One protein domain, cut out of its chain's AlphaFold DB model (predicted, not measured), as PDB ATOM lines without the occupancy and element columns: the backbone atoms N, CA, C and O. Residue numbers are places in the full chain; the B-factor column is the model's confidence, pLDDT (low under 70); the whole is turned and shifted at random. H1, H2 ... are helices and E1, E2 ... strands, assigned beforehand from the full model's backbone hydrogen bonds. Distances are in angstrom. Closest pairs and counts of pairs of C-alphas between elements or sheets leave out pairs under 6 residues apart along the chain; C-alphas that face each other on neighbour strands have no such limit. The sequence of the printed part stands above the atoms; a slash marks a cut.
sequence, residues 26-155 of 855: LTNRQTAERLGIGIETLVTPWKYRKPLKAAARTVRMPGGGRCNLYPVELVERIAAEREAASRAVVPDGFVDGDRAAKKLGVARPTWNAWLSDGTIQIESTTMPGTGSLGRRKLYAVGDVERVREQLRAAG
ATOM      1  N   LEU A  26      11.711 -44.076  -9.404       90.44
ATOM      2  CA  LEU A  26      10.269 -43.992  -9.640       90.44
ATOM      3  C   LEU A  26       9.910 -44.563 -11.012       90.44
ATOM      4  O   LEU A  26      10.586 -44.305 -12.007       90.44
ATOM      5  N   THR A  27       8.798 -45.292 -11.090       92.06
ATOM      6  CA  THR A  27       8.211 -45.748 -12.366       92.06
ATOM      7  C   THR A  27       7.653 -44.583 -13.194       92.06
ATOM      8  O   THR A  27       7.427 -43.493 -12.662       92.06
ATOM      9  N   ASN A  28       7.329 -44.804 -14.480       87.06
ATOM     10  CA  ASN A  28       6.620 -43.811 -15.313       87.06
ATOM     11  C   ASN A  28       5.380 -43.229 -14.607       87.06
ATOM     12  O   ASN A  28       5.144 -42.025 -14.656       87.06
ATOM     13  N   ARG A  29       4.582 -44.082 -13.948       84.00
ATOM     14  CA  ARG A  29       3.341 -43.672 -13.279       84.00
ATOM     15  C   ARG A  29       3.621 -42.835 -12.033       84.00
ATOM     16  O   ARG A  29       3.070 -41.747 -11.921       84.00
ATOM     17  N   GLN A  30       4.511 -43.304 -11.157       87.75
ATOM     18  CA  GLN A  30       4.900 -42.560  -9.953       87.75
ATOM     19  C   GLN A  30       5.572 -41.226 -10.306       87.75
ATOM     20  O   GLN A  30       5.313 -40.219  -9.663       87.75
ATOM     21  N   THR A  31       6.381 -41.191 -11.367       88.44
ATOM     22  CA  THR A  31       7.028 -39.962 -11.854       88.44
ATOM     23  C   THR A  31       6.004 -38.955 -12.373       88.44
ATOM     24  O   THR A  31       6.071 -37.777 -12.034       88.44
ATOM     25  N   ALA A  32       5.033 -39.403 -13.175       83.00
ATOM     26  CA  ALA A  32       3.969 -38.539 -13.680       83.00
ATOM     27  C   ALA A  32       3.108 -37.970 -12.539       83.00
ATOM     28  O   ALA A  32       2.840 -36.769 -12.505       83.00
ATOM     29  N   GLU A  33       2.762 -38.812 -11.562       80.81
ATOM     30  CA  GLU A  33       2.020 -38.417 -10.363       80.81
ATOM     31  C   GLU A  33       2.795 -37.401  -9.516       80.81
ATOM     32  O   GLU A  33       2.249 -36.361  -9.146       80.81
ATOM     33  N   ARG A  34       4.092 -37.641  -9.278       83.12
ATOM     34  CA  ARG A  34       4.944 -36.749  -8.480       83.12
ATOM     35  C   ARG A  34       5.161 -35.383  -9.132       83.12
ATOM     36  O   ARG A  34       5.272 -34.381  -8.435       83.12
ATOM     37  N   LEU A  35       5.167 -35.334 -10.465       80.75
ATOM     38  CA  LEU A  35       5.292 -34.103 -11.252       80.75
ATOM     39  C   LEU A  35       3.946 -33.426 -11.562       80.75
ATOM     40  O   LEU A  35       3.946 -32.350 -12.169       80.75
ATOM     41  N   GLY A  36       2.819 -34.042 -11.187       73.81
ATOM     42  CA  GLY A  36       1.475 -33.535 -11.468       73.81
ATOM     43  C   GLY A  36       1.167 -33.419 -12.967       73.81
ATOM     44  O   GLY A  36       0.593 -32.423 -13.400       73.81
ATOM     45  N   ILE A  37       1.598 -34.390 -13.775       79.06
ATOM     46  CA  ILE A  37       1.381 -34.434 -15.233       79.06
ATOM     47  C   ILE A  37       0.773 -35.770 -15.665       79.06
ATOM     48  O   ILE A  37       0.820 -36.750 -14.927       79.06
ATOM     49  N   GLY A  38       0.231 -35.831 -16.884       69.44
ATOM     50  CA  GLY A  38      -0.144 -37.107 -17.494       69.44
ATOM     51  C   GLY A  38       1.084 -37.921 -17.925       69.44
ATOM     52  O   GLY A  38       2.156 -37.373 -18.197       69.44
ATOM     53  N   ILE A  39       0.947 -39.251 -17.966       77.12
ATOM     54  CA  ILE A  39       2.056 -40.189 -18.236       77.12
ATOM     55  C   ILE A  39       2.651 -39.962 -19.633       77.12
ATOM     56  O   ILE A  39       3.866 -40.029 -19.819       77.12
ATOM     57  N   GLU A  40       1.815 -39.638 -20.615       73.00
ATOM     58  CA  GLU A  40       2.204 -39.286 -21.982       73.00
ATOM     59  C   GLU A  40       3.077 -38.026 -22.048       73.00
ATOM     60  O   GLU A  40       3.944 -37.911 -22.917       73.00
ATOM     61  N   THR A  41       2.933 -37.118 -21.079       80.62
ATOM     62  CA  THR A  41       3.736 -35.893 -21.007       80.62
ATOM     63  C   THR A  41       5.220 -36.195 -20.762       80.62
ATOM     64  O   THR A  41       6.086 -35.423 -21.160       80.62
ATOM     65  N   LEU A  42       5.566 -37.362 -20.202       82.56
ATOM     66  CA  LEU A  42       6.967 -37.773 -20.034       82.56
ATOM     67  C   LEU A  42       7.709 -37.947 -21.369       82.56
ATOM     68  O   LEU A  42       8.932 -37.798 -21.411       82.56
ATOM     69  N   VAL A  43       6.993 -38.242 -22.460       77.38
ATOM     70  CA  VAL A  43       7.591 -38.541 -23.774       77.38
ATOM     71  C   VAL A  43       7.360 -37.457 -24.831       77.38
ATOM     72  O   VAL A  43       8.100 -37.428 -25.825       77.38
ATOM     73  N   THR A  44       6.415 -36.538 -24.617       75.19
ATOM     74  CA  THR A  44       6.144 -35.397 -25.511       75.19
ATOM     75  C   THR A  44       7.187 -34.273 -25.348       75.19
ATOM     76  O   THR A  44       8.004 -34.312 -24.430       75.19
ATOM     77  N   PRO A  45       7.276 -33.293 -26.269       72.88
ATOM     78  CA  PRO A  45       8.178 -32.142 -26.135       72.88
ATOM     79  C   PRO A  45       7.782 -31.186 -24.994       72.88
ATOM     80  O   PRO A  45       6.728 -30.566 -25.044       72.88
ATOM     81  N   TRP A  46       8.653 -31.016 -23.992       79.25
ATOM     82  CA  TRP A  46       8.535 -29.993 -22.938       79.25
ATOM     83  C   TRP A  46       9.902 -29.705 -22.293       79.25
ATOM     84  O   TRP A  46      10.857 -30.463 -22.494       79.25
ATOM     85  N   LYS A  47       9.999 -28.616 -21.510       81.50
ATOM     86  CA  LYS A  47      11.252 -28.100 -20.910       81.50
ATOM     87  C   LYS A  47      12.078 -29.184 -20.196       81.50
ATOM     88  O   LYS A  47      13.296 -29.211 -20.347       81.50
ATOM     89  N   TYR A  48      11.428 -30.111 -19.486       88.38
ATOM     90  CA  TYR A  48      12.104 -31.147 -18.692       88.38
ATOM     91  C   TYR A  48      12.232 -32.510 -19.392       88.38
ATOM     92  O   TYR A  48      12.817 -33.436 -18.833       88.38
ATOM     93  N   ARG A  49      11.772 -32.650 -20.644       87.25
ATOM     94  CA  ARG A  49      11.876 -33.912 -21.398       87.25
ATOM     95  C   ARG A  49      13.322 -34.357 -21.593       87.25
ATOM     96  O   ARG A  49      13.639 -35.522 -21.391       87.25
ATOM     97  N   LYS A  50      14.195 -33.441 -22.035       85.44
ATOM     98  CA  LYS A  50      15.614 -33.740 -22.294       85.44
ATOM     99  C   LYS A  50      16.327 -34.260 -21.032       85.44
ATOM    100  O   LYS A  50      16.897 -35.345 -21.127       85.44
ATOM    101  N   PRO A  51      16.255 -33.580 -19.868       89.00
ATOM    102  CA  PRO A  51      16.879 -34.087 -18.646       89.00
ATOM    103  C   PRO A  51      16.245 -35.389 -18.135       89.00
ATOM    104  O   PRO A  51      16.977 -36.291 -17.743       89.00
ATOM    105  N   LEU A  52      14.916 -35.551 -18.208       90.44
ATOM    106  CA  LEU A  52      14.255 -36.805 -17.812       90.44
ATOM    107  C   LEU A  52      14.639 -37.981 -18.716       90.44
ATOM    108  O   LEU A  52      14.886 -39.073 -18.220       90.44
ATOM    109  N   LYS A  53      14.725 -37.768 -20.034       89.50
ATOM    110  CA  LYS A  53      15.153 -38.801 -20.987       89.50
ATOM    111  C   LYS A  53      16.616 -39.192 -20.774       89.50
ATOM    112  O   LYS A  53      16.933 -40.366 -20.900       89.50
ATOM    113  N   ALA A  54      17.486 -38.229 -20.468       88.06
ATOM    114  CA  ALA A  54      18.904 -38.487 -20.223       88.06
ATOM    115  C   ALA A  54      19.145 -39.309 -18.945       88.06
ATOM    116  O   ALA A  54      20.080 -40.100 -18.901       88.06
ATOM    117  N   ALA A  55      18.294 -39.144 -17.928       87.88
ATOM    118  CA  ALA A  55      18.405 -39.856 -16.655       87.88
ATOM    119  C   ALA A  55      17.581 -41.158 -16.578       87.88
ATOM    120  O   ALA A  55      17.715 -41.907 -15.612       87.88
ATOM    121  N   ALA A  56      16.712 -41.422 -17.559       89.31
ATOM    122  CA  ALA A  56      15.825 -42.580 -17.547       89.31
ATOM    123  C   ALA A  56      16.587 -43.889 -17.799       89.31
ATOM    124  O   ALA A  56      17.320 -44.011 -18.782       89.31
ATOM    125  N   ARG A  57      16.344 -44.906 -16.965       89.50
ATOM    126  CA  ARG A  57      16.827 -46.277 -17.189       89.50
ATOM    127  C   ARG A  57      15.683 -47.181 -17.614       89.50
ATOM    128  O   ARG A  57      14.697 -47.309 -16.897       89.50
ATOM    129  N   THR A  58      15.810 -47.824 -18.770       89.25
ATOM    130  CA  THR A  58      14.813 -48.790 -19.243       89.25
ATOM    131  C   THR A  58      15.109 -50.167 -18.666       89.25
ATOM    132  O   THR A  58      16.144 -50.752 -18.968       89.25
ATOM    133  N   VAL A  59      14.186 -50.695 -17.867       84.88
ATOM    134  CA  VAL A  59      14.360 -51.959 -17.140       84.88
ATOM    135  C   VAL A  59      13.185 -52.895 -17.427       84.88
ATOM    136  O   VAL A  59      12.069 -52.444 -17.715       84.88
ATOM    137  N   ARG A  60      13.426 -54.208 -17.397       78.81
ATOM    138  CA  ARG A  60      12.378 -55.226 -17.552       78.81
ATOM    139  C   ARG A  60      11.632 -55.392 -16.226       78.81
ATOM    140  O   ARG A  60      12.264 -55.510 -15.184       78.81
ATOM    141  N   MET A  61      10.302 -55.364 -16.268       78.75
ATOM    142  CA  MET A  61       9.463 -55.473 -15.070       78.75
ATOM    143  C   MET A  61       9.361 -56.929 -14.580       78.75
ATOM    144  O   MET A  61       9.340 -57.829 -15.427       78.75
ATOM    145  N   PRO A  62       9.178 -57.167 -13.263       72.44
ATOM    146  CA  PRO A  62       8.969 -58.509 -12.700       72.44
ATOM    147  C   PRO A  62       7.766 -59.273 -13.291       72.44
ATOM    148  O   PRO A  62       7.793 -60.494 -13.365       72.44
ATOM    149  N   GLY A  63       6.733 -58.566 -13.772       68.88
ATOM    150  CA  GLY A  63       5.544 -59.143 -14.426       68.88
ATOM    151  C   GLY A  63       5.586 -59.179 -15.963       68.88
ATOM    152  O   GLY A  63       4.561 -59.419 -16.594       68.88
ATOM    153  N   GLY A  64       6.743 -58.905 -16.579       70.56
ATOM    154  CA  GLY A  64       6.893 -58.788 -18.034       70.56
ATOM    155  C   GLY A  64       6.618 -57.376 -18.575       70.56
ATOM    156  O   GLY A  64       5.818 -56.622 -18.034       70.56
ATOM    157  N   GLY A  65       7.315 -56.994 -19.652       79.12
ATOM    158  CA  GLY A  65       7.289 -55.637 -20.228       79.12
ATOM    159  C   GLY A  65       8.495 -54.771 -19.831       79.12
ATOM    160  O   GLY A  65       9.304 -55.157 -18.989       79.12
ATOM    161  N   ARG A  66       8.650 -53.604 -20.474       82.12
ATOM    162  CA  ARG A  66       9.725 -52.626 -20.204       82.12
ATOM    163  C   ARG A  66       9.144 -51.369 -19.549       82.12
ATOM    164  O   ARG A  66       8.114 -50.879 -20.003       82.12
ATOM    165  N   CYS A  67       9.807 -50.839 -18.526       85.19
ATOM    166  CA  CYS A  67       9.447 -49.594 -17.839       85.19
ATOM    167  C   CYS A  67      10.661 -48.658 -17.784       85.19
ATOM    168  O   CYS A  67      11.788 -49.137 -17.677       85.19
ATOM    169  N   ASN A  68      10.444 -47.340 -17.858       90.31
ATOM    170  CA  ASN A  68      11.499 -46.375 -17.569       90.31
ATOM    171  C   ASN A  68      11.464 -46.026 -16.080       90.31
ATOM    172  O   ASN A  68      10.426 -45.658 -15.530       90.31
ATOM    173  N   LEU A  69      12.617 -46.131 -15.436       92.56
ATOM    174  CA  LEU A  69      12.826 -45.679 -14.075       92.56
ATOM    175  C   LEU A  69      13.513 -44.316 -14.090       92.56
ATOM    176  O   LEU A  69      14.453 -44.100 -14.859       92.56
ATOM    177  N   TYR A  70      13.044 -43.416 -13.231       93.31
ATOM    178  CA  TYR A  70      13.553 -42.055 -13.081       93.31
ATOM    179  C   TYR A  70      14.116 -41.862 -11.666       93.31
ATOM    180  O   TYR A  70      13.460 -42.295 -10.718       93.31
ATOM    181  N   PRO A  71      15.285 -41.217 -11.490       94.50
ATOM    182  CA  PRO A  71      15.842 -40.967 -10.161       94.50
ATOM    183  C   PRO A  71      14.927 -40.066  -9.328       94.50
ATOM    184  O   PRO A  71      14.487 -39.020  -9.818       94.50
ATOM    185  N   VAL A  72      14.673 -40.441  -8.073       92.31
ATOM    186  CA  VAL A  72      13.829 -39.669  -7.144       92.31
ATOM    187  C   VAL A  72      14.355 -38.241  -7.007       92.31
ATOM    188  O   VAL A  72      13.569 -37.310  -7.165       92.31
ATOM    189  N   GLU A  73      15.664 -38.023  -6.823       90.44
ATOM    190  CA  GLU A  73      16.188 -36.664  -6.598       90.44
ATOM    191  C   GLU A  73      15.959 -35.739  -7.801       90.44
ATOM    192  O   GLU A  73      15.659 -34.553  -7.646       90.44
ATOM    193  N   LEU A  74      16.055 -36.278  -9.021       90.88
ATOM    194  CA  LEU A  74      15.770 -35.520 -10.238       90.88
ATOM    195  C   LEU A  74      14.294 -35.123 -10.305       90.88
ATOM    196  O   LEU A  74      13.977 -33.986 -10.661       90.88
ATOM    197  N   VAL A  75      13.404 -36.066  -9.995       90.56
ATOM    198  CA  VAL A  75      11.957 -35.847 -10.024       90.56
ATOM    199  C   VAL A  75      11.549 -34.835  -8.955       90.56
ATOM    200  O   VAL A  75      10.816 -33.901  -9.273       90.56
ATOM    201  N   GLU A  76      12.083 -34.947  -7.739       88.88
ATOM    202  CA  GLU A  76      11.849 -33.993  -6.649       88.88
ATOM    203  C   GLU A  76      12.374 -32.596  -6.986       88.88
ATOM    204  O   GLU A  76      11.673 -31.609  -6.778       88.88
ATOM    205  N   ARG A  77      13.562 -32.481  -7.594       90.12
ATOM    206  CA  ARG A  77      14.092 -31.182  -8.038       90.12
ATOM    207  C   ARG A  77      13.184 -30.520  -9.070       90.12
ATOM    208  O   ARG A  77      12.911 -29.327  -8.972       90.12
ATOM    209  N   ILE A  78      12.712 -31.280 -10.061       87.75
ATOM    210  CA  ILE A  78      11.788 -30.761 -11.080       87.75
ATOM    211  C   ILE A  78      10.447 -30.388 -10.434       87.75
ATOM    212  O   ILE A  78       9.877 -29.355 -10.782       87.75
ATOM    213  N   ALA A  79       9.944 -31.190  -9.493       81.75
ATOM    214  CA  ALA A  79       8.726 -30.881  -8.750       81.75
ATOM    215  C   ALA A  79       8.876 -29.580  -7.945       81.75
ATOM    216  O   ALA A  79       8.010 -28.712  -8.033       81.75
ATOM    217  N   ALA A  80       9.999 -29.399  -7.246       76.88
ATOM    218  CA  ALA A  80      10.309 -28.195  -6.480       76.88
ATOM    219  C   ALA A  80      10.458 -26.954  -7.376       76.88
ATOM    220  O   ALA A  80       9.892 -25.909  -7.066       76.88
ATOM    221  N   GLU A  81      11.144 -27.064  -8.520       80.56
ATOM    222  CA  GLU A  81      11.269 -25.964  -9.489       80.56
ATOM    223  C   GLU A  81       9.896 -25.560 -10.051       80.56
ATOM    224  O   GLU A  81       9.591 -24.375 -10.192       80.56
ATOM    225  N   ARG A  82       9.035 -26.542 -10.334       80.56
ATOM    226  CA  ARG A  82       7.666 -26.301 -10.807       80.56
ATOM    227  C   ARG A  82       6.768 -25.701  -9.730       80.56
ATOM    228  O   ARG A  82       5.957 -24.837 -10.047       80.56
ATOM    229  N   GLU A  83       6.905 -26.144  -8.487       67.25
ATOM    230  CA  GLU A  83       6.172 -25.607  -7.339       67.25
ATOM    231  C   GLU A  83       6.602 -24.164  -7.041       67.25
ATOM    232  O   GLU A  83       5.744 -23.301  -6.865       67.25
ATOM    233  N   ALA A  84       7.904 -23.867  -7.087       65.69
ATOM    234  CA  ALA A  84       8.437 -22.512  -6.944       65.69
ATOM    235  C   ALA A  84       7.962 -21.588  -8.079       65.69
ATOM    236  O   ALA A  84       7.484 -20.483  -7.819       65.69
ATOM    237  N   ALA A  85       7.999 -22.062  -9.329       64.31
ATOM    238  CA  ALA A  85       7.469 -21.327 -10.478       64.31
ATOM    239  C   ALA A  85       5.942 -21.132 -10.415       64.31
ATOM    240  O   ALA A  85       5.430 -20.153 -10.950       64.31
ATOM    241  N   SER A  86       5.208 -22.044  -9.766       57.28
ATOM    242  CA  SER A  86       3.764 -21.904  -9.542       57.28
ATOM    243  C   SER A  86       3.454 -20.886  -8.440       57.28
ATOM    244  O   SER A  86       2.637 -19.990  -8.648       57.28
ATOM    245  N   ARG A  87       4.154 -20.955  -7.297       57.28
ATOM    246  CA  ARG A  87       4.008 -19.996  -6.186       57.28
ATOM    247  C   ARG A  87       4.355 -18.563  -6.580       57.28
ATOM    248  O   ARG A  87       3.719 -17.645  -6.088       57.28
ATOM    249  N   ALA A  88       5.300 -18.364  -7.497       57.69
ATOM    250  CA  ALA A  88       5.645 -17.034  -7.999       57.69
ATOM    251  C   ALA A  88       4.523 -16.357  -8.824       57.69
ATOM    252  O   ALA A  88       4.622 -15.168  -9.109       57.69
ATOM    253  N   VAL A  89       3.478 -17.094  -9.236       61.22
ATOM    254  CA  VAL A  89       2.441 -16.625 -10.181       61.22
ATOM    255  C   VAL A  89       1.021 -16.649  -9.585       61.22
ATOM    256  O   VAL A  89       0.123 -16.009 -10.130       61.22
ATOM    257  N   VAL A  90       0.787 -17.362  -8.476       66.38
ATOM    258  CA  VAL A  90      -0.537 -17.495  -7.839       66.38
ATOM    259  C   VAL A  90      -0.562 -16.709  -6.520       66.38
ATOM    260  O   VAL A  90       0.123 -17.123  -5.588       66.38
ATOM    261  N   PRO A  91      -1.333 -15.605  -6.416       70.25
ATOM    262  CA  PRO A  91      -1.484 -14.859  -5.167       70.25
ATOM    263  C   PRO A  91      -2.081 -15.708  -4.039       70.25
ATOM    264  O   PRO A  91      -2.891 -16.607  -4.292       70.25
ATOM    265  N   ASP A  92      -1.734 -15.384  -2.794       66.88
ATOM    266  CA  ASP A  92      -2.328 -16.016  -1.616       66.88
ATOM    267  C   ASP A  92      -3.859 -15.861  -1.616       66.88
ATOM    268  O   ASP A  92      -4.408 -14.825  -1.990       66.88
ATOM    269  N   GLY A  93      -4.562 -16.932  -1.238       77.56
ATOM    270  CA  GLY A  93      -6.028 -17.009  -1.293       77.56
ATOM    271  C   GLY A  93      -6.602 -17.497  -2.629       77.56
ATOM    272  O   GLY A  93      -7.796 -17.802  -2.697       77.56
ATOM    273  N   PHE A  94      -5.772 -17.668  -3.664       82.31
ATOM    274  CA  PHE A  94      -6.173 -18.227  -4.956       82.31
ATOM    275  C   PHE A  94      -5.486 -19.565  -5.248       82.31
ATOM    276  O   PHE A  94      -4.391 -19.869  -4.779       82.31
ATOM    277  N   VAL A  95      -6.141 -20.392  -6.058       82.31
ATOM    278  CA  VAL A  95      -5.601 -21.646  -6.586       82.31
ATOM    279  C   VAL A  95      -5.769 -21.692  -8.096       82.31
ATOM    280  O   VAL A  95      -6.759 -21.211  -8.646       82.31
ATOM    281  N   ASP A  96      -4.805 -22.292  -8.790       83.00
ATOM    282  CA  ASP A  96      -5.019 -22.673 -10.180       83.00
ATOM    283  C   ASP A  96      -6.003 -23.846 -10.271       83.00
ATOM    284  O   ASP A  96      -6.383 -24.480  -9.281       83.00
ATOM    285  N   GLY A  97      -6.447 -24.143 -11.484       80.44
ATOM    286  CA  GLY A  97      -7.453 -25.176 -11.662       80.44
ATOM    287  C   GLY A  97      -6.969 -26.613 -11.383       80.44
ATOM    288  O   GLY A  97      -7.811 -27.491 -11.202       80.44
ATOM    289  N   ASP A  98      -5.657 -26.871 -11.325       75.00
ATOM    290  CA  ASP A  98      -5.121 -28.183 -10.926       75.00
ATOM    291  C   ASP A  98      -5.263 -28.367  -9.410       75.00
ATOM    292  O   ASP A  98      -5.755 -29.393  -8.931       75.00
ATOM    293  N   ARG A  99      -4.917 -27.329  -8.643       79.12
ATOM    294  CA  ARG A  99      -5.120 -27.292  -7.190       79.12
ATOM    295  C   ARG A  99      -6.599 -27.244  -6.810       79.12
ATOM    296  O   ARG A  99      -6.979 -27.880  -5.826       79.12
ATOM    297  N   ALA A 100      -7.435 -26.564  -7.593       82.12
ATOM    298  CA  ALA A 100      -8.881 -26.552  -7.386       82.12
ATOM    299  C   ALA A 100      -9.493 -27.957  -7.556       82.12
ATOM    300  O   ALA A 100     -10.213 -28.425  -6.674       82.12
ATOM    301  N   ALA A 101      -9.116 -28.685  -8.616       78.75
ATOM    302  CA  ALA A 101      -9.535 -30.076  -8.823       78.75
ATOM    303  C   ALA A 101      -9.100 -30.988  -7.661       78.75
ATOM    304  O   ALA A 101      -9.895 -31.781  -7.148       78.75
ATOM    305  N   LYS A 102      -7.864 -30.813  -7.173       77.00
ATOM    306  CA  LYS A 102      -7.334 -31.567  -6.030       77.00
ATOM    307  C   LYS A 102      -8.100 -31.295  -4.729       77.00
ATOM    308  O   LYS A 102      -8.359 -32.241  -3.990       77.00
ATOM    309  N   LYS A 103      -8.502 -30.047  -4.455       79.12
ATOM    310  CA  LYS A 103      -9.330 -29.693  -3.280       79.12
ATOM    311  C   LYS A 103     -10.721 -30.337  -3.308       79.12
ATOM    312  O   LYS A 103     -11.269 -30.626  -2.247       79.12
ATOM    313  N   LEU A 104     -11.261 -30.613  -4.496       76.00
ATOM    314  CA  LEU A 104     -12.494 -31.388  -4.672       76.00
ATOM    315  C   LEU A 104     -12.269 -32.911  -4.686       76.00
ATOM    316  O   LEU A 104     -13.235 -33.663  -4.737       76.00
ATOM    317  N   GLY A 105     -11.021 -33.389  -4.647       71.75
ATOM    318  CA  GLY A 105     -10.712 -34.820  -4.717       71.75
ATOM    319  C   GLY A 105     -10.969 -35.454  -6.092       71.75
ATOM    320  O   GLY A 105     -11.159 -36.667  -6.167       71.75
ATOM    321  N   VAL A 106     -10.973 -34.662  -7.171       73.31
ATOM    322  CA  VAL A 106     -11.246 -35.121  -8.547       73.31
ATOM    323  C   VAL A 106     -10.072 -34.847  -9.489       73.31
ATOM    324  O   VAL A 106      -9.206 -34.014  -9.219       73.31
ATOM    325  N   ALA A 107     -10.029 -35.547 -10.625       73.69
ATOM    326  CA  ALA A 107      -9.010 -35.324 -11.647       73.69
ATOM    327  C   ALA A 107      -9.262 -34.020 -12.431       73.69
ATOM    328  O   ALA A 107     -10.405 -33.605 -12.637       73.69
ATOM    329  N   ARG A 108      -8.192 -33.397 -12.944       77.06
ATOM    330  CA  ARG A 108      -8.263 -32.149 -13.727       77.06
ATOM    331  C   ARG A 108      -9.218 -32.200 -14.938       77.06
ATOM    332  O   ARG A 108      -9.930 -31.219 -15.153       77.06
ATOM    333  N   PRO A 109      -9.301 -33.300 -15.714       68.12
ATOM    334  CA  PRO A 109     -10.282 -33.410 -16.794       68.12
ATOM    335  C   PRO A 109     -11.732 -33.389 -16.297       68.12
ATOM    336  O   PRO A 109     -12.569 -32.752 -16.924       68.12
ATOM    337  N   THR A 110     -12.019 -34.020 -15.153       72.69
ATOM    338  CA  THR A 110     -13.352 -34.024 -14.526       72.69
ATOM    339  C   THR A 110     -13.761 -32.620 -14.099       72.69
ATOM    340  O   THR A 110     -14.861 -32.184 -14.408       72.69
ATOM    341  N   TRP A 111     -12.843 -31.876 -13.477       83.50
ATOM    342  CA  TRP A 111     -13.047 -30.462 -13.162       83.50
ATOM    343  C   TRP A 111     -13.389 -29.631 -14.412       83.50
ATOM    344  O   TRP A 111     -14.318 -28.829 -14.392       83.50
ATOM    345  N   ASN A 112     -12.659 -29.823 -15.517       80.19
ATOM    346  CA  ASN A 112     -12.916 -29.090 -16.761       80.19
ATOM    347  C   ASN A 112     -14.257 -29.475 -17.400       80.19
ATOM    348  O   ASN A 112     -14.949 -28.601 -17.915       80.19
ATOM    349  N   ALA A 113     -14.624 -30.759 -17.356       75.00
ATOM    350  CA  ALA A 113     -15.921 -31.231 -17.823       75.00
ATOM    351  C   ALA A 113     -17.054 -30.579 -17.022       75.00
ATOM    352  O   ALA A 113     -17.945 -29.993 -17.623       75.00
ATOM    353  N   TRP A 114     -16.939 -30.560 -15.690       85.88
ATOM    354  CA  TRP A 114     -17.939 -29.954 -14.811       85.88
ATOM    355  C   TRP A 114     -18.083 -28.440 -14.987       85.88
ATOM    356  O   TRP A 114     -19.170 -27.900 -14.813       85.88
ATOM    357  N   LEU A 115     -17.002 -27.734 -15.330       83.12
ATOM    358  CA  LEU A 115     -17.089 -26.323 -15.722       83.12
ATOM    359  C   LEU A 115     -17.800 -26.149 -17.069       83.12
ATOM    360  O   LEU A 115     -18.542 -25.190 -17.256       83.12
ATOM    361  N   SER A 116     -17.535 -27.043 -18.023       78.88
ATOM    362  CA  SER A 116     -18.048 -26.944 -19.393       78.88
ATOM    363  C   SER A 116     -19.516 -27.343 -19.516       78.88
ATOM    364  O   SER A 116     -20.211 -26.801 -20.370       78.88
ATOM    365  N   ASP A 117     -19.969 -28.308 -18.720       75.75
ATOM    366  CA  ASP A 117     -21.353 -28.789 -18.709       75.75
ATOM    367  C   ASP A 117     -22.238 -28.035 -17.697       75.75
ATOM    368  O   ASP A 117     -23.442 -28.279 -17.625       75.75
ATOM    369  N   GLY A 118     -21.652 -27.099 -16.941       82.69
ATOM    370  CA  GLY A 118     -22.341 -26.275 -15.950       82.69
ATOM    371  C   GLY A 118     -22.578 -26.958 -14.600       82.69
ATOM    372  O   GLY A 118     -23.238 -26.374 -13.743       82.69
ATOM    373  N   THR A 119     -22.039 -28.161 -14.375       78.62
ATOM    374  CA  THR A 119     -22.132 -28.886 -13.096       78.62
ATOM    375  C   THR A 119     -21.515 -28.119 -11.930       78.62
ATOM    376  O   THR A 119     -22.022 -28.217 -10.812       78.62
ATOM    377  N   ILE A 120     -20.434 -27.370 -12.167       82.44
ATOM    378  CA  ILE A 120     -19.883 -26.415 -11.201       82.44
ATOM    379  C   ILE A 120     -19.857 -25.021 -11.819       82.44
ATOM    380  O   ILE A 120     -19.341 -24.821 -12.918       82.44
ATOM    381  N   GLN A 121     -20.389 -24.046 -11.089       85.12
ATOM    382  CA  GLN A 121     -20.325 -22.634 -11.444       85.12
ATOM    383  C   GLN A 121     -19.446 -21.930 -10.418       85.12
ATOM    384  O   GLN A 121     -19.806 -21.804  -9.249       85.12
ATOM    385  N   ILE A 122     -18.256 -21.529 -10.851       86.00
ATOM    386  CA  ILE A 122     -17.271 -20.874  -9.999       86.00
ATOM    387  C   ILE A 122     -16.599 -19.752 -10.778       86.00
ATOM    388  O   ILE A 122     -16.170 -19.940 -11.920       86.00
ATOM    389  N   GLU A 123     -16.535 -18.576 -10.164       82.25
ATOM    390  CA  GLU A 123     -15.882 -17.423 -10.766       82.25
ATOM    391  C   GLU A 123     -14.371 -17.648 -10.847       82.25
ATOM    392  O   GLU A 123     -13.755 -18.302 -10.001       82.25
ATOM    393  N   SER A 124     -13.766 -17.127 -11.912       82.31
ATOM    394  CA  SER A 124     -12.328 -17.239 -12.120       82.31
ATOM    395  C   SER A 124     -11.736 -15.904 -12.530       82.31
ATOM    396  O   SER A 124     -12.215 -15.285 -13.483       82.31
ATOM    397  N   THR A 125     -10.641 -15.510 -11.895       77.56
ATOM    398  CA  THR A 125      -9.844 -14.348 -12.294       77.56
ATOM    399  C   THR A 125      -8.762 -14.792 -13.272       77.56
ATOM    400  O   THR A 125      -8.123 -15.826 -13.080       77.56
ATOM    401  N   THR A 126      -8.545 -14.036 -14.350       70.50
ATOM    402  CA  THR A 126      -7.520 -14.368 -15.352       70.50
ATOM    403  C   THR A 126      -6.291 -13.486 -15.169       70.50
ATOM    404  O   THR A 126      -6.410 -12.267 -15.217       70.50
ATOM    405  N   MET A 127      -5.112 -14.093 -15.022       59.97
ATOM    406  CA  MET A 127      -3.833 -13.378 -14.915       59.97
ATOM    407  C   MET A 127      -2.969 -13.591 -16.174       59.97
ATOM    408  O   MET A 127      -2.952 -14.705 -16.720       59.97
ATOM    409  N   PRO A 128      -2.241 -12.562 -16.659       55.03
ATOM    410  CA  PRO A 128      -1.216 -12.730 -17.689       55.03
ATOM    411  C   PRO A 128      -0.088 -13.618 -17.149       55.03
ATOM    412  O   PRO A 128       0.483 -13.328 -16.103       55.03
ATOM    413  N   GLY A 129       0.229 -14.710 -17.842       53.44
ATOM    414  CA  GLY A 129       1.373 -15.547 -17.482       53.44
ATOM    415  C   GLY A 129       2.666 -15.002 -18.087       53.44
ATOM    416  O   GLY A 129       2.677 -14.555 -19.233       53.44
ATOM    417  N   THR A 130       3.769 -15.053 -17.341       46.50
ATOM    418  CA  THR A 130       5.112 -14.816 -17.886       46.50
ATOM    419  C   THR A 130       5.655 -16.097 -18.527       46.50
ATOM    420  O   THR A 130       5.756 -17.133 -17.868       46.50
ATOM    421  N   GLY A 131       6.036 -16.031 -19.808       55.84
ATOM    422  CA  GLY A 131       6.655 -17.134 -20.560       55.84
ATOM    423  C   GLY A 131       5.668 -18.016 -21.340       55.84
ATOM    424  O   GLY A 131       4.605 -17.571 -21.756       55.84
ATOM    425  N   SER A 132       6.017 -19.292 -21.561       41.91
ATOM    426  CA  SER A 132       5.259 -20.248 -22.400       41.91
ATOM    427  C   SER A 132       3.917 -20.716 -21.812       41.91
ATOM    428  O   SER A 132       3.283 -21.626 -22.343       41.91
ATOM    429  N   LEU A 133       3.513 -20.161 -20.674       47.72
ATOM    430  CA  LEU A 133       2.281 -20.481 -19.972       47.72
ATOM    431  C   LEU A 133       1.328 -19.314 -20.213       47.72
ATOM    432  O   LEU A 133       1.404 -18.303 -19.524       47.72
ATOM    433  N   GLY A 134       0.476 -19.436 -21.233       54.00
ATOM    434  CA  GLY A 134      -0.544 -18.434 -21.546       54.00
ATOM    435  C   GLY A 134      -1.483 -18.135 -20.367       54.00
ATOM    436  O   GLY A 134      -1.408 -18.770 -19.314       54.00
ATOM    437  N   ARG A 135      -2.378 -17.154 -20.562       60.44
ATOM    438  CA  ARG A 135      -3.363 -16.668 -19.572       60.44
ATOM    439  C   ARG A 135      -3.926 -17.803 -18.701       60.44
ATOM    440  O   ARG A 135      -4.559 -18.724 -19.219       60.44
ATOM    441  N   ARG A 136      -3.716 -17.725 -17.381       69.38
ATOM    442  CA  ARG A 136      -4.196 -18.726 -16.410       69.38
ATOM    443  C   ARG A 136      -5.446 -18.228 -15.694       69.38
ATOM    444  O   ARG A 136      -5.504 -17.070 -15.290       69.38
ATOM    445  N   LYS A 137      -6.412 -19.131 -15.512       78.69
ATOM    446  CA  LYS A 137      -7.597 -18.929 -14.669       78.69
ATOM    447  C   LYS A 137      -7.283 -19.352 -13.235       78.69
ATOM    448  O   LYS A 137      -6.862 -20.493 -13.020       78.69
ATOM    449  N   LEU A 138      -7.491 -18.441 -12.297       84.56
ATOM    450  CA  LEU A 138      -7.343 -18.627 -10.860       84.56
ATOM    451  C   LEU A 138      -8.718 -18.604 -10.199       84.56
ATOM    452  O   LEU A 138      -9.589 -17.848 -10.617       84.56
ATOM    453  N   TYR A 139      -8.889 -19.418  -9.166       86.56
ATOM    454  CA  TYR A 139     -10.136 -19.585  -8.428       86.56
ATOM    455  C   TYR A 139      -9.874 -19.257  -6.962       86.56
ATOM    456  O   TYR A 139      -8.862 -19.704  -6.413       86.56
ATOM    457  N   ALA A 140     -10.749 -18.480  -6.328       88.00
ATOM    458  CA  ALA A 140     -10.611 -18.193  -4.907       88.00
ATOM    459  C   ALA A 140     -10.789 -19.489  -4.103       88.00
ATOM    460  O   ALA A 140     -11.697 -20.280  -4.366       88.00
ATOM    461  N   VAL A 141      -9.927 -19.719  -3.112       83.75
ATOM    462  CA  VAL A 141      -9.969 -20.945  -2.298       83.75
ATOM    463  C   VAL A 141     -11.322 -21.105  -1.601       83.75
ATOM    464  O   VAL A 141     -11.866 -22.207  -1.605       83.75
ATOM    465  N   GLY A 142     -11.893 -20.010  -1.087       82.00
ATOM    466  CA  GLY A 142     -13.212 -20.019  -0.448       82.00
ATOM    467  C   GLY A 142     -14.346 -20.416  -1.398       82.00
ATOM    468  O   GLY A 142     -15.239 -21.164  -1.009       82.00
ATOM    469  N   ASP A 143     -14.285 -20.014  -2.670       84.75
ATOM    470  CA  ASP A 143     -15.288 -20.420  -3.661       84.75
ATOM    471  C   ASP A 143     -15.163 -21.906  -4.023       84.75
ATOM    472  O   ASP A 143     -16.170 -22.593  -4.190       84.75
ATOM    473  N   VAL A 144     -13.932 -22.427  -4.107       84.31
ATOM    474  CA  VAL A 144     -13.687 -23.861  -4.332       84.31
ATOM    475  C   VAL A 144     -14.224 -24.688  -3.159       84.31
ATOM    476  O   VAL A 144     -14.784 -25.765  -3.368       84.31
ATOM    477  N   GLU A 145     -14.093 -24.188  -1.932       82.56
ATOM    478  CA  GLU A 145     -14.627 -24.835  -0.730       82.56
ATOM    479  C   GLU A 145     -16.159 -24.772  -0.671       82.56
ATOM    480  O   GLU A 145     -16.789 -25.803  -0.436       82.56
ATOM    481  N   ARG A 146     -16.774 -23.643  -1.045       84.50
ATOM    482  CA  ARG A 146     -18.234 -23.539  -1.209       84.50
ATOM    483  C   ARG A 146     -18.771 -24.540  -2.237       84.50
ATOM    484  O   ARG A 146     -19.754 -25.232  -1.977       84.50
ATOM    485  N   VAL A 147     -18.120 -24.662  -3.397       82.44
ATOM    486  CA  VAL A 147     -18.500 -25.644  -4.433       82.44
ATOM    487  C   VAL A 147     -18.361 -27.078  -3.915       82.44
ATOM    488  O   VAL A 147     -19.195 -27.930  -4.221       82.44
ATOM    489  N   ARG A 148     -17.349 -27.359  -3.086       81.81
ATOM    490  CA  ARG A 148     -17.187 -28.668  -2.438       81.81
ATOM    491  C   ARG A 148     -18.372 -29.004  -1.536       81.81
ATOM    492  O   ARG A 148     -18.853 -30.132  -1.555       81.81
ATOM    493  N   GLU A 149     -18.849 -28.048  -0.753       76.44
ATOM    494  CA  GLU A 149     -20.003 -28.250   0.125       76.44
ATOM    495  C   GLU A 149     -21.301 -28.443  -0.669       76.44
ATOM    496  O   GLU A 149     -22.057 -29.373  -0.389       76.44
ATOM    497  N   GLN A 150     -21.513 -27.659  -1.729       76.31
ATOM    498  CA  GLN A 150     -22.663 -27.817  -2.628       76.31
ATOM    499  C   GLN A 150     -22.692 -29.196  -3.301       76.31
ATOM    500  O   GLN A 150     -23.727 -29.862  -3.339       76.31
ATOM    501  N   LEU A 151     -21.548 -29.662  -3.806       75.06
ATOM    502  CA  LEU A 151     -21.436 -30.982  -4.428       75.06
ATOM    503  C   LEU A 151     -21.614 -32.123  -3.415       75.06
ATOM    504  O   LEU A 151     -22.153 -33.169  -3.778       75.06
ATOM    505  N   ARG A 152     -21.209 -31.930  -2.152       67.81
ATOM    506  CA  ARG A 152     -21.502 -32.869  -1.056       67.81
ATOM    507  C   ARG A 152     -22.999 -32.947  -0.779       67.81
ATOM    508  O   ARG A 152     -23.536 -34.048  -0.740       67.81
ATOM    509  N   ALA A 153     -23.678 -31.806  -0.665       64.12
ATOM    510  CA  ALA A 153     -25.127 -31.755  -0.466       64.12
ATOM    511  C   ALA A 153     -25.901 -32.404  -1.631       64.12
ATOM    512  O   ALA A 153     -26.929 -33.040  -1.422       64.12
ATOM    513  N   ALA A 154     -25.371 -32.309  -2.853       65.88
ATOM    514  CA  ALA A 154     -25.929 -32.952  -4.041       65.88
ATOM    515  C   ALA A 154     -25.549 -34.443  -4.198       65.88
ATOM    516  O   ALA A 154     -25.874 -35.043  -5.222       65.88
ATOM    517  N   GLY A 155     -24.820 -35.038  -3.243       63.06
ATOM    518  CA  GLY A 155     -24.382 -36.438  -3.304       63.06
ATOM    519  C   GLY A 155     -23.368 -36.740  -4.416       63.06
ATOM    520  O   GLY A 155     -23.206 -37.894  -4.805       63.06
TER     521      GLY A 155
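Overview. This is residues 26 to 155 of the 855 residues of the protein "AP2/ERF domain-containing protein" of uncultured Phycisphaerae bacterium (UniProt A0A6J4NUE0). Two separate lobes are bridged by the long helix H4, giving a U with an open gap between its arms. One lobe is the hairpin E1 and E2 with H1, H2 and H3; the other is a small three-stranded sheet with H5 over one face, and H6 and H7 packed on H5. The 130 printed residues hold seven named helices and five named strands, in the order H1 H2 H3 E1 E2 H4 E3 H5 H6 E4 E5 H7, a mixed class of helices and strands. Both sheets, E1 - E2 and E3 - E5 - E4, are antiparallel. The whole is loose, with a radius of gyration of the C-alphas of 17.4 A and spans of 47 by 36 by 22 A.

Arrangement. H1, residues 28 to 34, touches H2, residues 39 to 42, closest at the C-alphas of Ala 32 and Ile 39, 5.2 A apart. H3, residues 49 to 55, is close to H2 but not clearly touching; the closest C-alphas, of Leu 42 and Arg 49, are 6.4 A apart. E1, residues 57 to 60, and E2, residues 66 to 71, form an antiparallel hairpin, with N 59 and O 67 within hydrogen-bond range at 2.9 A. H4, residues 72 to 87, touches H1 with residues 75 to 79 alone, closest at the C-alphas of Thr 31 and Val 75, 6.7 A apart, at a steep tilt of 40 degrees. E3, residues 94 to 96, and E4, residues 125 to 127, are edge strands beside the inner strand E5, residues 136 to 140. N 95 and O 139 are 2.8 A apart, and N 138 and O 125 are 2.8 A apart. H5, residues 97 to 103, is on this sheet at a height of 8.8 A, over E3. H6, residues 108 to 116, touches H5 about perpendicular, at 74 degrees, closest at the C-alphas of Ala 101 and Arg 108, 5.5 A apart. E3, H5, H6 and E4 make a split strand-helix-strand unit, two strands running the same way with E5 between them in the sheet, and its crossover is right-handed. H7, residues 141 to 153, only grazes the sheet with residues 141 to 144. It touches H5 at a steep tilt of 54 degrees, with the closest C-alphas, of Ala 100 and Val 144, 6.3 A apart. H1 and H5 are apart, as are H4 and H7. In H1, H3, H4, H5, H6 and H7 every O i to N i+4 pair is within hydrogen-bond range; H2 is too short for one.

Along the chain. H1 begins at C-alpha 28, (6.620, -43.811, -15.313). E2 measures 16.6 A from first to last C-alpha, and H4 measures 22.0 A, from C-alpha 72 at (13.829, -39.669, -7.144). E5 measures 13.2 A, and H7 measures 18.7 A, ending at C-alpha 153, (-25.127, -31.755, -0.466).

Size, cuts and confidence. The two C-alphas farthest apart, of Ala 54 and Ala 153, are 48.7 A apart. The printed part has no cut, and no link is long. Residues 113 to 118 stand free, of which 113 to 116 belong to H6. The mean pLDDT of the printed part is 77.9; among the residues under 70 are 83 to 90, 127 to 136 and 152 to 155.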